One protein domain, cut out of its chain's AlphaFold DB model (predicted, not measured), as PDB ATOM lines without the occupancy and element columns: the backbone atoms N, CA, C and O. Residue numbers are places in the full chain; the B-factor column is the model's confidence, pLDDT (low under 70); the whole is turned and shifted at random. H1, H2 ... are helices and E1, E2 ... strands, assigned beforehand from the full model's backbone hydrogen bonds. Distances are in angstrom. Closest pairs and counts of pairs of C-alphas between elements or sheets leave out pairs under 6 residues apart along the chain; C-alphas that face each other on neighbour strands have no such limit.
ATOM      1  N   TRP A  10     -16.988 -89.213-187.134       85.00
ATOM      2  CA  TRP A  10     -17.996 -90.276-187.175       85.00
ATOM      3  C   TRP A  10     -18.403 -90.574-188.620       85.00
ATOM      4  O   TRP A  10     -18.904 -89.695-189.314       85.00
ATOM      5  N   TYR A  11     -18.213 -91.817-189.057       86.06
ATOM      6  CA  TYR A  11     -18.535 -92.290-190.403       86.06
ATOM      7  C   TYR A  11     -19.721 -93.255-190.359       86.06
ATOM      8  O   TYR A  11     -19.822 -94.077-189.447       86.06
ATOM      9  N   GLN A  12     -20.602 -93.175-191.355       88.44
ATOM     10  CA  GLN A  12     -21.795 -94.018-191.488       88.44
ATOM     11  C   GLN A  12     -21.816 -94.659-192.879       88.44
ATOM     12  O   GLN A  12     -22.590 -94.224-193.729       88.44
ATOM     13  N   PRO A  13     -20.932 -95.638-193.142       87.88
ATOM     14  CA  PRO A  13     -20.898 -96.302-194.434       87.88
ATOM     15  C   PRO A  13     -22.238 -96.971-194.750       87.88
ATOM     16  O   PRO A  13     -22.885 -97.547-193.872       87.88
ATOM     17  N   SER A  14     -22.622 -96.906-196.019       87.00
ATOM     18  CA  SER A  14     -23.868 -97.461-196.558       87.00
ATOM     19  C   SER A  14     -23.674 -98.793-197.288       87.00
ATOM     20  O   SER A  14     -24.649 -99.498-197.542       87.00
ATOM     21  N   SER A  15     -22.424 -99.164-197.587       85.06
ATOM     22  CA  SER A  15     -22.066-100.432-198.232       85.06
ATOM     23  C   SER A  15     -20.768-101.040-197.680       85.06
ATOM     24  O   SER A  15     -19.986-100.387-196.974       85.06
ATOM     25  N   LEU A  16     -20.512-102.309-198.018       81.62
ATOM     26  CA  LEU A  16     -19.265-102.998-197.672       81.62
ATOM     27  C   LEU A  16     -18.039-102.375-198.351       81.62
ATOM     28  O   LEU A  16     -16.968-102.329-197.745       81.62
ATOM     29  N   GLU A  17     -18.171-101.875-199.577       82.94
ATOM     30  CA  GLU A  17     -17.084-101.211-200.302       82.94
ATOM     31  C   GLU A  17     -16.671 -99.917-199.598       82.94
ATOM     32  O   GLU A  17     -15.477 -99.663-199.415       82.94
ATOM     33  N   GLU A  18     -17.651 -99.129-199.149       85.00
ATOM     34  CA  GLU A  18     -17.412 -97.896-198.405       85.00
ATOM     35  C   GLU A  18     -16.722 -98.189-197.066       85.00
ATOM     36  O   GLU A  18     -15.709 -97.568-196.732       85.00
ATOM     37  N   LEU A  19     -17.188 -99.213-196.340       84.50
ATOM     38  CA  LEU A  19     -16.527 -99.687-195.125       84.50
ATOM     39  C   LEU A  19     -15.077-100.104-195.390       84.50
ATOM     40  O   LEU A  19     -14.171 -99.699-194.664       84.50
ATOM     41  N   GLN A  20     -14.834-100.907-196.425       81.25
ATOM     42  CA  GLN A  20     -13.484-101.344-196.761       81.25
ATOM     43  C   GLN A  20     -12.577-100.185-197.163       81.25
ATOM     44  O   GLN A  20     -11.396-100.208-196.822       81.25
ATOM     45  N   SER A  21     -13.103 -99.182-197.864       82.75
ATOM     46  CA  SER A  21     -12.363 -97.965-198.198       82.75
ATOM     47  C   SER A  21     -11.922 -97.228-196.928       82.75
ATOM     48  O   SER A  21     -10.741 -96.908-196.768       82.75
ATOM     49  N   LEU A  22     -12.836 -97.070-195.963       82.06
ATOM     50  CA  LEU A  22     -12.541 -96.456-194.666       82.06
ATOM     51  C   LEU A  22     -11.482 -97.244-193.875       82.06
ATOM     52  O   LEU A  22     -10.593 -96.638-193.278       82.06
ATOM     53  N   LEU A  23     -11.535 -98.580-193.914       77.19
ATOM     54  CA  LEU A  23     -10.565 -99.460-193.247       77.19
ATOM     55  C   LEU A  23      -9.195 -99.516-193.954       77.19
ATOM     56  O   LEU A  23      -8.178 -99.762-193.303       77.19
ATOM     57  N   LYS A  24      -9.150 -99.304-195.278       71.12
ATOM     58  CA  LYS A  24      -7.921 -99.313-196.101       71.12
ATOM     59  C   LYS A  24      -7.234 -97.948-196.201       71.12
ATOM     60  O   LYS A  24      -6.118 -97.893-196.715       71.12
ATOM     61  N   CYS A  25      -7.876 -96.871-195.745       62.53
ATOM     62  CA  CYS A  25      -7.360 -95.505-195.824       62.53
ATOM     63  C   CYS A  25      -5.898 -95.431-195.312       62.53
ATOM     64  O   CYS A  25      -5.629 -95.939-194.224       62.53
ATOM     65  N   PRO A  26      -4.945 -94.833-196.060       51.22
ATOM     66  CA  PRO A  26      -3.511 -94.875-195.741       51.22
ATOM     67  C   PRO A  26      -3.153 -94.311-194.355       51.22
ATOM     68  O   PRO A  26      -2.193 -94.777-193.742       51.22
ATOM     69  N   ASP A  27      -3.975 -93.414-193.801       50.84
ATOM     70  CA  ASP A  27      -3.840 -92.915-192.425       50.84
ATOM     71  C   ASP A  27      -3.982 -94.013-191.354       50.84
ATOM     72  O   ASP A  27      -3.455 -93.881-190.252       50.84
ATOM     73  N   ALA A  28      -4.642 -95.134-191.669       48.38
ATOM     74  CA  ALA A  28      -4.749 -96.302-190.792       48.38
ATOM     75  C   ALA A  28      -3.380 -96.901-190.432       48.38
ATOM     76  O   ALA A  28      -3.218 -97.488-189.364       48.38
ATOM     77  N   ASN A  29      -2.390 -96.751-191.322       47.09
ATOM     78  CA  ASN A  29      -1.022 -97.211-191.093       47.09
ATOM     79  C   ASN A  29      -0.185 -96.197-190.274       47.09
ATOM     80  O   ASN A  29       0.888 -96.565-189.806       47.09
ATOM     81  N   ASN A  30      -0.677 -94.968-190.048       52.25
ATOM     82  CA  ASN A  30      -0.023 -93.908-189.259       52.25
ATOM     83  C   ASN A  30      -0.420 -93.907-187.765       52.25
ATOM     84  O   ASN A  30      -0.176 -92.934-187.056       52.25
ATOM     85  N   GLY A  31      -1.034 -94.984-187.263       59.31
ATOM     86  CA  GLY A  31      -1.410 -95.105-185.847       59.31
ATOM     87  C   GLY A  31      -2.783 -94.526-185.481       59.31
ATOM     88  O   GLY A  31      -3.114 -94.478-184.298       59.31
ATOM     89  N   VAL A  32      -3.600 -94.143-186.470       67.31
ATOM     90  CA  VAL A  32      -4.995 -93.711-186.274       67.31
ATOM     91  C   VAL A  32      -5.817 -94.849-185.668       67.31
ATOM     92  O   VAL A  32      -5.951 -95.931-186.249       67.31
ATOM     93  N   ARG A  33      -6.404 -94.611-184.494       72.12
ATOM     94  CA  ARG A  33      -7.216 -95.596-183.782       72.12
ATOM     95  C   ARG A  33      -8.654 -95.520-184.260       72.12
ATOM     96  O   ARG A  33      -9.329 -94.503-184.102       72.12
ATOM     97  N   MET A  34      -9.153 -96.640-184.768       77.25
ATOM     98  CA  MET A  34     -10.526 -96.747-185.250       77.25
ATOM     99  C   MET A  34     -11.371 -97.649-184.362       77.25
ATOM    100  O   MET A  34     -10.890 -98.662-183.844       77.25
ATOM    101  N   LYS A  35     -12.656 -97.313-184.236       79.06
ATOM    102  CA  LYS A  35     -13.638 -98.138-183.538       79.06
ATOM    103  C   LYS A  35     -14.870 -98.382-184.399       79.06
ATOM    104  O   LYS A  35     -15.567 -97.451-184.787       79.06
ATOM    105  N   LEU A  36     -15.190 -99.658-184.598       79.31
ATOM    106  CA  LEU A  36     -16.458-100.074-185.191       79.31
ATOM    107  C   LEU A  36     -17.585-100.017-184.145       79.31
ATOM    108  O   LEU A  36     -17.464-100.548-183.031       79.31
ATOM    109  N   VAL A  37     -18.701 -99.375-184.493       78.94
ATOM    110  CA  VAL A  37     -19.844 -99.132-183.607       78.94
ATOM    111  C   VAL A  37     -21.128 -99.713-184.201       78.94
ATOM    112  O   VAL A  37     -21.332 -99.725-185.405       78.94
ATOM    113  N   VAL A  38     -21.974-100.240-183.308       78.12
ATOM    114  CA  VAL A  38     -23.351-100.683-183.592       78.12
ATOM    115  C   VAL A  38     -24.190-100.271-182.370       78.12
ATOM    116  O   VAL A  38     -24.371 -99.086-182.136       78.12
ATOM    117  N   GLY A  39     -24.560-101.192-181.468       74.38
ATOM    118  CA  GLY A  39     -25.330-100.868-180.249       74.38
ATOM    119  C   GLY A  39     -24.538-100.305-179.054       74.38
ATOM    120  O   GLY A  39     -25.095-100.103-177.988       74.38
ATOM    121  N   ASN A  40     -23.218-100.128-179.168       74.38
ATOM    122  CA  ASN A  40     -22.297 -99.662-178.108       74.38
ATOM    123  C   ASN A  40     -22.348-100.359-176.722       74.38
ATOM    124  O   ASN A  40     -21.678 -99.918-175.805       74.38
ATOM    125  N   THR A  41     -22.993-101.518-176.574       71.69
ATOM    126  CA  THR A  41     -23.127-102.231-175.281       71.69
ATOM    127  C   THR A  41     -21.908-103.039-174.800       71.69
ATOM    128  O   THR A  41     -21.807-103.315-173.612       71.69
ATOM    129  N   GLY A  42     -20.970-103.433-175.678       63.56
ATOM    130  CA  GLY A  42     -19.822-104.278-175.294       63.56
ATOM    131  C   GLY A  42     -18.749-103.549-174.473       63.56
ATOM    132  O   GLY A  42     -18.524-103.869-173.307       63.56
ATOM    133  N   MET A  43     -18.088-102.551-175.071       61.25
ATOM    134  CA  MET A  43     -17.172-101.669-174.329       61.25
ATOM    135  C   MET A  43     -17.923-100.524-173.651       61.25
ATOM    136  O   MET A  43     -17.623-100.199-172.510       61.25
ATOM    137  N   GLY A  44     -18.939 -99.951-174.305       60.16
ATOM    138  CA  GLY A  44     -19.591 -98.737-173.814       60.16
ATOM    139  C   GLY A  44     -18.699 -97.505-173.935       60.16
ATOM    140  O   GLY A  44     -17.476 -97.596-173.937       60.16
ATOM    141  N   TYR A  45     -19.329 -96.337-174.010       56.59
ATOM    142  CA  TYR A  45     -18.636 -95.047-174.016       56.59
ATOM    143  C   TYR A  45     -17.880 -94.786-172.700       56.59
ATOM    144  O   TYR A  45     -16.771 -94.272-172.698       56.59
ATOM    145  N   TYR A  46     -18.433 -95.220-171.563       56.62
ATOM    146  CA  TYR A  46     -17.868 -94.953-170.231       56.62
ATOM    147  C   TYR A  46     -16.593 -95.744-169.882       56.62
ATOM    148  O   TYR A  46     -15.933 -95.434-168.885       56.62
ATOM    149  N   LYS A  47     -16.251 -96.778-170.667       63.78
ATOM    150  CA  LYS A  47     -14.985 -97.523-170.526       63.78
ATOM    151  C   LYS A  47     -13.884 -96.993-171.452       63.78
ATOM    152  O   LYS A  47     -12.763 -97.483-171.382       63.78
ATOM    153  N   GLU A  48     -14.186 -96.019-172.309       70.12
ATOM    154  CA  GLU A  48     -13.194 -95.372-173.168       70.12
ATOM    155  C   GLU A  48     -12.445 -94.310-172.359       70.12
ATOM    156  O   GLU A  48     -13.003 -93.273-172.007       70.12
ATOM    157  N   LEU A  49     -11.190 -94.606-172.020       67.19
ATOM    158  CA  LEU A  49     -10.299 -93.674-171.316       67.19
ATOM    159  C   LEU A  49      -9.667 -92.660-172.269       67.19
ATOM    160  O   LEU A  49      -9.399 -91.528-171.887       67.19
ATOM    161  N   GLU A  50      -9.463 -93.076-173.515       68.38
ATOM    162  CA  GLU A  50      -8.890 -92.267-174.579       68.38
ATOM    163  C   GLU A  50      -9.841 -92.282-175.781       68.38
ATOM    164  O   GLU A  50     -10.366 -93.354-176.111       68.38
ATOM    165  N   PRO A  51     -10.054 -91.139-176.453       67.19
ATOM    166  CA  PRO A  51     -10.908 -91.059-177.634       67.19
ATOM    167  C   PRO A  51     -10.319 -91.842-178.814       67.19
ATOM    168  O   PRO A  51      -9.101 -91.970-178.947       67.19
ATOM    169  N   TYR A  52     -11.177 -92.398-179.668       74.88
ATOM    170  CA  TYR A  52     -10.760 -92.905-180.979       74.88
ATOM    171  C   TYR A  52     -10.815 -91.768-181.993       74.88
ATOM    172  O   TYR A  52     -11.735 -90.956-181.956       74.88
ATOM    173  N   ASP A  53      -9.873 -91.742-182.926       76.44
ATOM    174  CA  ASP A  53      -9.830 -90.715-183.967       76.44
ATOM    175  C   ASP A  53     -11.019 -90.861-184.930       76.44
ATOM    176  O   ASP A  53     -11.581 -89.878-185.422       76.44
ATOM    177  N   ARG A  54     -11.421 -92.114-185.195       81.00
ATOM    178  CA  ARG A  54     -12.523 -92.451-186.105       81.00
ATOM    179  C   ARG A  54     -13.464 -93.485-185.497       81.00
ATOM    180  O   ARG A  54     -13.051 -94.580-185.109       81.00
ATOM    181  N   TYR A  55     -14.752 -93.167-185.500       82.62
ATOM    182  CA  TYR A  55     -15.831 -94.099-185.196       82.62
ATOM    183  C   TYR A  55     -16.563 -94.435-186.493       82.62
ATOM    184  O   TYR A  55     -16.922 -93.536-187.246       82.62
ATOM    185  N   ILE A  56     -16.772 -95.721-186.766       85.12
ATOM    186  CA  ILE A  56     -17.455 -96.189-187.977       85.12
ATOM    187  C   ILE A  56     -18.699 -96.961-187.553       85.12
ATOM    188  O   ILE A  56     -18.602 -98.004-186.905       85.12
ATOM    189  N   ASP A  57     -19.868 -96.436-187.887       84.56
ATOM    190  CA  ASP A  57     -21.167 -96.995-187.538       84.56
ATOM    191  C   ASP A  57     -21.669 -97.938-188.627       84.56
ATOM    192  O   ASP A  57     -21.999 -97.517-189.732       84.56
ATOM    193  N   LEU A  58     -21.735 -99.226-188.303       82.12
ATOM    194  CA  LEU A  58     -22.046-100.278-189.271       82.12
ATOM    195  C   LEU A  58     -23.550-100.501-189.470       82.12
ATOM    196  O   LEU A  58     -23.934-101.346-190.270       82.12
ATOM    197  N   ARG A  59     -24.414 -99.787-188.733       81.50
ATOM    198  CA  ARG A  59     -25.874-100.019-188.732       81.50
ATOM    199  C   ARG A  59     -26.544 -99.808-190.089       81.50
ATOM    200  O   ARG A  59     -27.646-100.310-190.283       81.50
ATOM    201  N   TYR A  60     -25.908 -99.056-190.979       81.69
ATOM    202  CA  TYR A  60     -26.475 -98.648-192.262       81.69
ATOM    203  C   TYR A  60     -26.008 -99.510-193.439       81.69
ATOM    204  O   TYR A  60     -26.429 -99.246-194.557       81.69
ATOM    205  N   ILE A  61     -25.191-100.542-193.191       81.81
ATOM    206  CA  ILE A  61     -24.744-101.499-194.209       81.81
ATOM    207  C   ILE A  61     -25.742-102.669-194.234       81.81
ATOM    208  O   ILE A  61     -25.773-103.443-193.268       81.81
ATOM    209  N   PRO A  62     -26.561-102.824-195.292       75.06
ATOM    210  CA  PRO A  62     -27.589-103.865-195.362       75.06
ATOM    211  C   PRO A  62     -27.021-105.279-195.222       75.06
ATOM    212  O   PRO A  62     -27.627-106.132-194.583       75.06
ATOM    213  N   GLU A  63     -25.825-105.525-195.749       73.62
ATOM    214  CA  GLU A  63     -25.139-106.817-195.677       73.62
ATOM    215  C   GLU A  63     -24.689-107.176-194.251       73.62
ATOM    216  O   GLU A  63     -24.426-108.341-193.960       73.62
ATOM    217  N   LEU A  64     -24.604-106.182-193.357       69.75
ATOM    218  CA  LEU A  64     -24.200-106.325-191.956       69.75
ATOM    219  C   LEU A  64     -25.375-106.145-190.990       69.75
ATOM    220  O   LEU A  64     -25.153-106.006-189.781       69.75
ATOM    221  N   SER A  65     -26.621-106.169-191.483       56.22
ATOM    222  CA  SER A  65     -27.827-105.880-190.696       56.22
ATOM    223  C   SER A  65     -28.091-106.863-189.549       56.22
ATOM    224  O   SER A  65     -29.090-106.755-188.840       56.22
ATOM    225  N   THR A  66     -27.183-107.800-189.284       56.84
ATOM    226  CA  THR A  66     -26.981-108.372-187.954       56.84
ATOM    227  C   THR A  66     -25.528-108.843-187.842       56.84
ATOM    228  O   THR A  66     -25.165-109.724-188.604       56.84
ATOM    229  N   ILE A  67     -24.711-108.284-186.923       48.91
ATOM    230  CA  ILE A  67     -23.595-108.922-186.157       48.91
ATOM    231  C   ILE A  67     -22.594-107.880-185.590       48.91
ATOM    232  O   ILE A  67     -22.425-106.776-186.099       48.91
ATOM    233  N   ARG A  68     -21.925-108.241-184.478       38.81
ATOM    234  CA  ARG A  68     -20.867-107.474-183.792       38.81
ATOM    235  C   ARG A  68     -19.703-108.377-183.350       38.81
ATOM    236  O   ARG A  68     -19.963-109.478-182.871       38.81
ATOM    237  N   LYS A  69     -18.456-107.869-183.313       45.50
ATOM    238  CA  LYS A  69     -17.433-108.315-182.334       45.50
ATOM    239  C   LYS A  69     -16.473-107.183-181.932       45.50
ATOM    240  O   LYS A  69     -16.094-106.359-182.755       45.50
ATOM    241  N   ILE A  70     -16.119-107.152-180.644       38.41
ATOM    242  CA  ILE A  70     -15.158-106.239-180.000       38.41
ATOM    243  C   ILE A  70     -14.094-107.093-179.287       38.41
ATOM    244  O   ILE A  70     -14.394-108.193-178.823       38.41
ATOM    245  N   LYS A  71     -12.865-106.573-179.191       37.28
ATOM    246  CA  LYS A  71     -11.754-107.084-178.373       37.28
ATOM    247  C   LYS A  71     -12.193-107.211-176.898       37.28
ATOM    248  O   LYS A  71     -12.555-106.211-176.287       37.28
ATOM    249  N   ILE A  93     -14.015-111.418-193.674       83.38
ATOM    250  CA  ILE A  93     -13.485-110.751-194.859       83.38
ATOM    251  C   ILE A  93     -12.297-109.868-194.479       83.38
ATOM    252  O   ILE A  93     -12.392-109.086-193.535       83.38
ATOM    253  N   THR A  94     -11.197-109.982-195.221       81.44
ATOM    254  CA  THR A  94      -9.996-109.147-195.063       81.44
ATOM    255  C   THR A  94      -9.632-108.578-196.427       81.44
ATOM    256  O   THR A  94      -9.149-109.288-197.311       81.44
ATOM    257  N   GLY A  95      -9.917-107.295-196.649       76.81
ATOM    258  CA  GLY A  95      -9.865-106.726-197.996       76.81
ATOM    259  C   GLY A  95     -10.847-107.439-198.936       76.81
ATOM    260  O   GLY A  95     -12.042-107.407-198.693       76.81
ATOM    261  N   THR A  96     -10.363-108.076-200.004       73.12
ATOM    262  CA  THR A  96     -11.202-108.853-200.944       73.12
ATOM    263  C   THR A  96     -11.238-110.352-200.635       73.12
ATOM    264  O   THR A  96     -11.939-111.102-201.311       73.12
ATOM    265  N   MET A  97     -10.469-110.818-199.647       81.44
ATOM    266  CA  MET A  97     -10.363-112.237-199.323       81.44
ATOM    267  C   MET A  97     -11.480-112.651-198.366       81.44
ATOM    268  O   MET A  97     -11.621-112.066-197.292       81.44
ATOM    269  N   HIS A  98     -12.233-113.684-198.740       84.25
ATOM    270  CA  HIS A  98     -13.233-114.320-197.887       84.25
ATOM    271  C   HIS A  98     -12.651-115.580-197.250       84.25
ATOM    272  O   HIS A  98     -12.055-116.409-197.936       84.25
ATOM    273  N   GLU A  99     -12.873-115.756-195.953       88.75
ATOM    274  CA  GLU A  99     -12.457-116.946-195.216       88.75
ATOM    275  C   GLU A  99     -13.658-117.550-194.478       88.75
ATOM    276  O   GLU A  99     -14.471-116.831-193.891       88.75
ATOM    277  N   LYS A 100     -13.781-118.882-194.526       88.94
ATOM    278  CA  LYS A 100     -14.792-119.653-193.795       88.94
ATOM    279  C   LYS A 100     -14.089-120.549-192.781       88.94
ATOM    280  O   LYS A 100     -13.256-121.362-193.165       88.94
ATOM    281  N   LEU A 101     -14.471-120.432-191.513       89.50
ATOM    282  CA  LEU A 101     -13.894-121.185-190.398       89.50
ATOM    283  C   LEU A 101     -14.988-121.838-189.568       89.50
ATOM    284  O   LEU A 101     -16.111-121.340-189.511       89.50
ATOM    285  N   THR A 102     -14.665-122.920-188.871       89.88
ATOM    286  CA  THR A 102     -15.514-123.365-187.761       89.88
ATOM    287  C   THR A 102     -15.433-122.356-186.617       89.88
ATOM    288  O   THR A 102     -14.423-121.665-186.437       89.88
ATOM    289  N   LEU A 103     -16.484-122.263-185.796       89.25
ATOM    290  CA  LEU A 103     -16.438-121.386-184.629       89.25
ATOM    291  C   LEU A 103     -15.322-121.790-183.650       89.25
ATOM    292  O   LEU A 103     -14.709-120.921-183.034       89.25
ATOM    293  N   GLU A 104     -15.020-123.085-183.534       89.62
ATOM    294  CA  GLU A 104     -13.932-123.571-182.682       89.62
ATOM    295  C   GLU A 104     -12.566-123.033-183.140       89.62
ATOM    296  O   GLU A 104     -11.798-122.521-182.324       89.62
ATOM    297  N   GLU A 105     -12.268-123.103-184.441       90.06
ATOM    298  CA  GLU A 105     -11.037-122.541-185.014       90.06
ATOM    299  C   GLU A 105     -10.986-121.026-184.833       90.06
ATOM    300  O   GLU A 105      -9.952-120.478-184.446       90.06
ATOM    301  N   PHE A 106     -12.112-120.346-185.052       88.00
ATOM    302  CA  PHE A 106     -12.205-118.901-184.894       88.00
ATOM    303  C   PHE A 106     -11.938-118.441-183.454       88.00
ATOM    304  O   PHE A 106     -11.301-117.408-183.249       88.00
ATOM    305  N   LEU A 107     -12.399-119.188-182.444       86.00
ATOM    306  CA  LEU A 107     -12.177-118.849-181.033       86.00
ATOM    307  C   LEU A 107     -10.729-119.074-180.576       86.00
ATOM    308  O   LEU A 107     -10.266-118.337-179.708       86.00
ATOM    309  N   LYS A 108     -10.014-120.039-181.171       85.12
ATOM    310  CA  LYS A 108      -8.598-120.321-180.863       85.12
ATOM    311  C   LYS A 108      -7.624-119.327-181.501       85.12
ATOM    312  O   LYS A 108      -6.475-119.236-181.071       85.12
ATOM    313  N   ARG A 109      -8.051-118.602-182.537       83.38
ATOM    314  CA  ARG A 109      -7.210-117.623-183.235       83.38
ATOM    315  C   ARG A 109      -6.945-116.371-182.387       83.38
ATOM    316  O   ARG A 109      -7.753-116.012-181.525       83.38
ATOM    317  N   PRO A 110      -5.831-115.661-182.647       77.62
ATOM    318  CA  PRO A 110      -5.639-114.324-182.104       77.62
ATOM    319  C   PRO A 110      -6.751-113.373-182.591       77.62
ATOM    320  O   PRO A 110      -7.427-113.661-183.583       77.62
ATOM    321  N   PRO A 111      -6.959-112.230-181.910       73.56
ATOM    322  CA  PRO A 111      -7.900-111.215-182.368       73.56
ATOM    323  C   PRO A 111      -7.645-110.832-183.830       73.56
ATOM    324  O   PRO A 111      -6.493-110.649-184.219       73.56
ATOM    325  N   LEU A 112      -8.725-110.697-184.605       70.38
ATOM    326  CA  LEU A 112      -8.672-110.227-185.990       70.38
ATOM    327  C   LEU A 112      -7.935-108.883-186.085       70.38
ATOM    328  O   LEU A 112      -8.012-108.056-185.168       70.38
ATOM    329  N   ASP A 113      -7.240-108.673-187.202       70.81
ATOM    330  CA  ASP A 113      -6.611-107.390-187.498       70.81
ATOM    331  C   ASP A 113      -7.658-106.278-187.703       70.81
ATOM    332  O   ASP A 113      -8.852-106.531-187.882       70.81
ATOM    333  N   SER A 114      -7.217-105.017-187.678       67.94
ATOM    334  CA  SER A 114      -8.098-103.853-187.857       67.94
ATOM    335  C   SER A 114      -8.715-103.743-189.256       67.94
ATOM    336  O   SER A 114      -9.598-102.914-189.455       67.94
ATOM    337  N   LYS A 115      -8.265-104.556-190.219       71.88
ATOM    338  CA  LYS A 115      -8.708-104.565-191.622       71.88
ATOM    339  C   LYS A 115      -9.697-105.702-191.910       71.88
ATOM    340  O   LYS A 115     -10.227-105.782-193.018       71.88
ATOM    341  N   SER A 116      -9.937-106.565-190.926       77.44
ATOM    342  CA  SER A 116     -10.767-107.754-191.025       77.44
ATOM    343  C   SER A 116     -12.121-107.540-190.362       77.44
ATOM    344  O   SER A 116     -12.217-107.028-189.246       77.44
ATOM    345  N   VAL A 117     -13.182-107.984-191.029       78.06
ATOM    346  CA  VAL A 117     -14.563-107.851-190.555       78.06
ATOM    347  C   VAL A 117     -15.213-109.229-190.468       78.06
ATOM    348  O   VAL A 117     -15.046-110.079-191.342       78.06
ATOM    349  N   LEU A 118     -15.963-109.458-189.390       80.69
ATOM    350  CA  LEU A 118     -16.858-110.604-189.256       80.69
ATOM    351  C   LEU A 118     -18.132-110.323-190.062       80.69
ATOM    352  O   LEU A 118     -18.894-109.440-189.682       80.69
ATOM    353  N   LEU A 119     -18.343-111.063-191.150       80.62
ATOM    354  CA  LEU A 119     -19.454-110.855-192.079       80.62
ATOM    355  C   LEU A 119     -20.716-111.585-191.617       80.62
ATOM    356  O   LEU A 119     -21.780-110.986-191.515       80.62
ATOM    357  N   SER A 120     -20.607-112.884-191.337       78.94
ATOM    358  CA  SER A 120     -21.760-113.692-190.940       78.94
ATOM    359  C   SER A 120     -21.376-114.901-190.091       78.94
ATOM    360  O   SER A 120     -20.232-115.366-190.094       78.94
ATOM    361  N   VAL A 121     -22.357-115.412-189.351       84.12
ATOM    362  CA  VAL A 121     -22.280-116.697-188.654       84.12
ATOM    363  C   VAL A 121     -23.382-117.586-189.212       84.12
ATOM    364  O   VAL A 121     -24.553-117.220-189.166       84.12
ATOM    365  N   ARG A 122     -23.012-118.745-189.759       80.88
ATOM    366  CA  ARG A 122     -23.952-119.733-190.289       80.88
ATOM    367  C   ARG A 122     -24.180-120.819-189.246       80.88
ATOM    368  O   ARG A 122     -23.258-121.569-188.927       80.88
ATOM    369  N   ILE A 123     -25.411-120.903-188.758       84.44
ATOM    370  CA  ILE A 123     -25.879-121.974-187.877       84.44
ATOM    371  C   ILE A 123     -26.391-123.103-188.782       84.44
ATOM    372  O   ILE A 123     -27.193-122.817-189.675       84.44
TER     373      ILE A 123
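What this domain is: This is residues 10 to 71 and 93 to 123 of the 608 residues of the protein "FAD-binding PCMH-type domain-containing protein" of Hevea brasiliensis (UniProt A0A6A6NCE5). The domain has two loosely joined halves: a small parallel pair of strands, E1 and E2, with H1 near it and H2 at one end, and a second half of two long strands, E3 and E4, with short H3 following E3. Residues 44 to 49 of a long loop stick out from the first half, residues 104 to 110 from the second. The printed part has 93 residues, with three named helices and four named strands in the order H1 H2 E1 E2 E3 H3 E4. The class is mixed, helices and strands, with 41 residues in named elements, under half. The whole is compact, with a radius of gyration of the C-alphas of 13.5 A and spans of 34 by 28 by 26 A.

How they stand to each other: E1, residues 34 to 37, and E2, residues 54 to 57, are parallel neighbours at 22 degrees; N 35 and O 54 are 2.9 A apart, within hydrogen-bond range. Residues 10 to 11 pair in parallel with residues 55 to 56 of E2. H1, residues 16 to 24, is near E2 and only just apart from E1, at 8.4 A. H1 and H2, residues 26 to 30, meet only through their link. E4, residues 116 to 122, is near H1 and near E3, residues 97 to 102. E3 meets H3, residues 103 to 108, only through their link. Every O i to N i+4 pair is within range in H1 and H3; H2 has 0 of 1, but 2 of 2 O i to N i+3 pairs.

Where its parts are: H1 spans 12.0 A from C-alpha 16 at (-19.265, -102.998, -197.672). E3 spans 16.9 A, and E4 17.8 A to C-alpha 122 at (-23.952, -119.733, -190.289).

The domain as a whole: The C-alphas of Asn 30 and Ile 123, 38.2 A apart, are the two farthest apart. Residues 72 to 92 are not printed; C-alphas 71 and 93 are 17.0 A apart across the cut. The link from E1 to E2 is long, 16 residues. The mean pLDDT of the printed part is 74.0; residues 25 to 32, 42 to 47, 49 to 51, 64 to 71 and 114 are under 70.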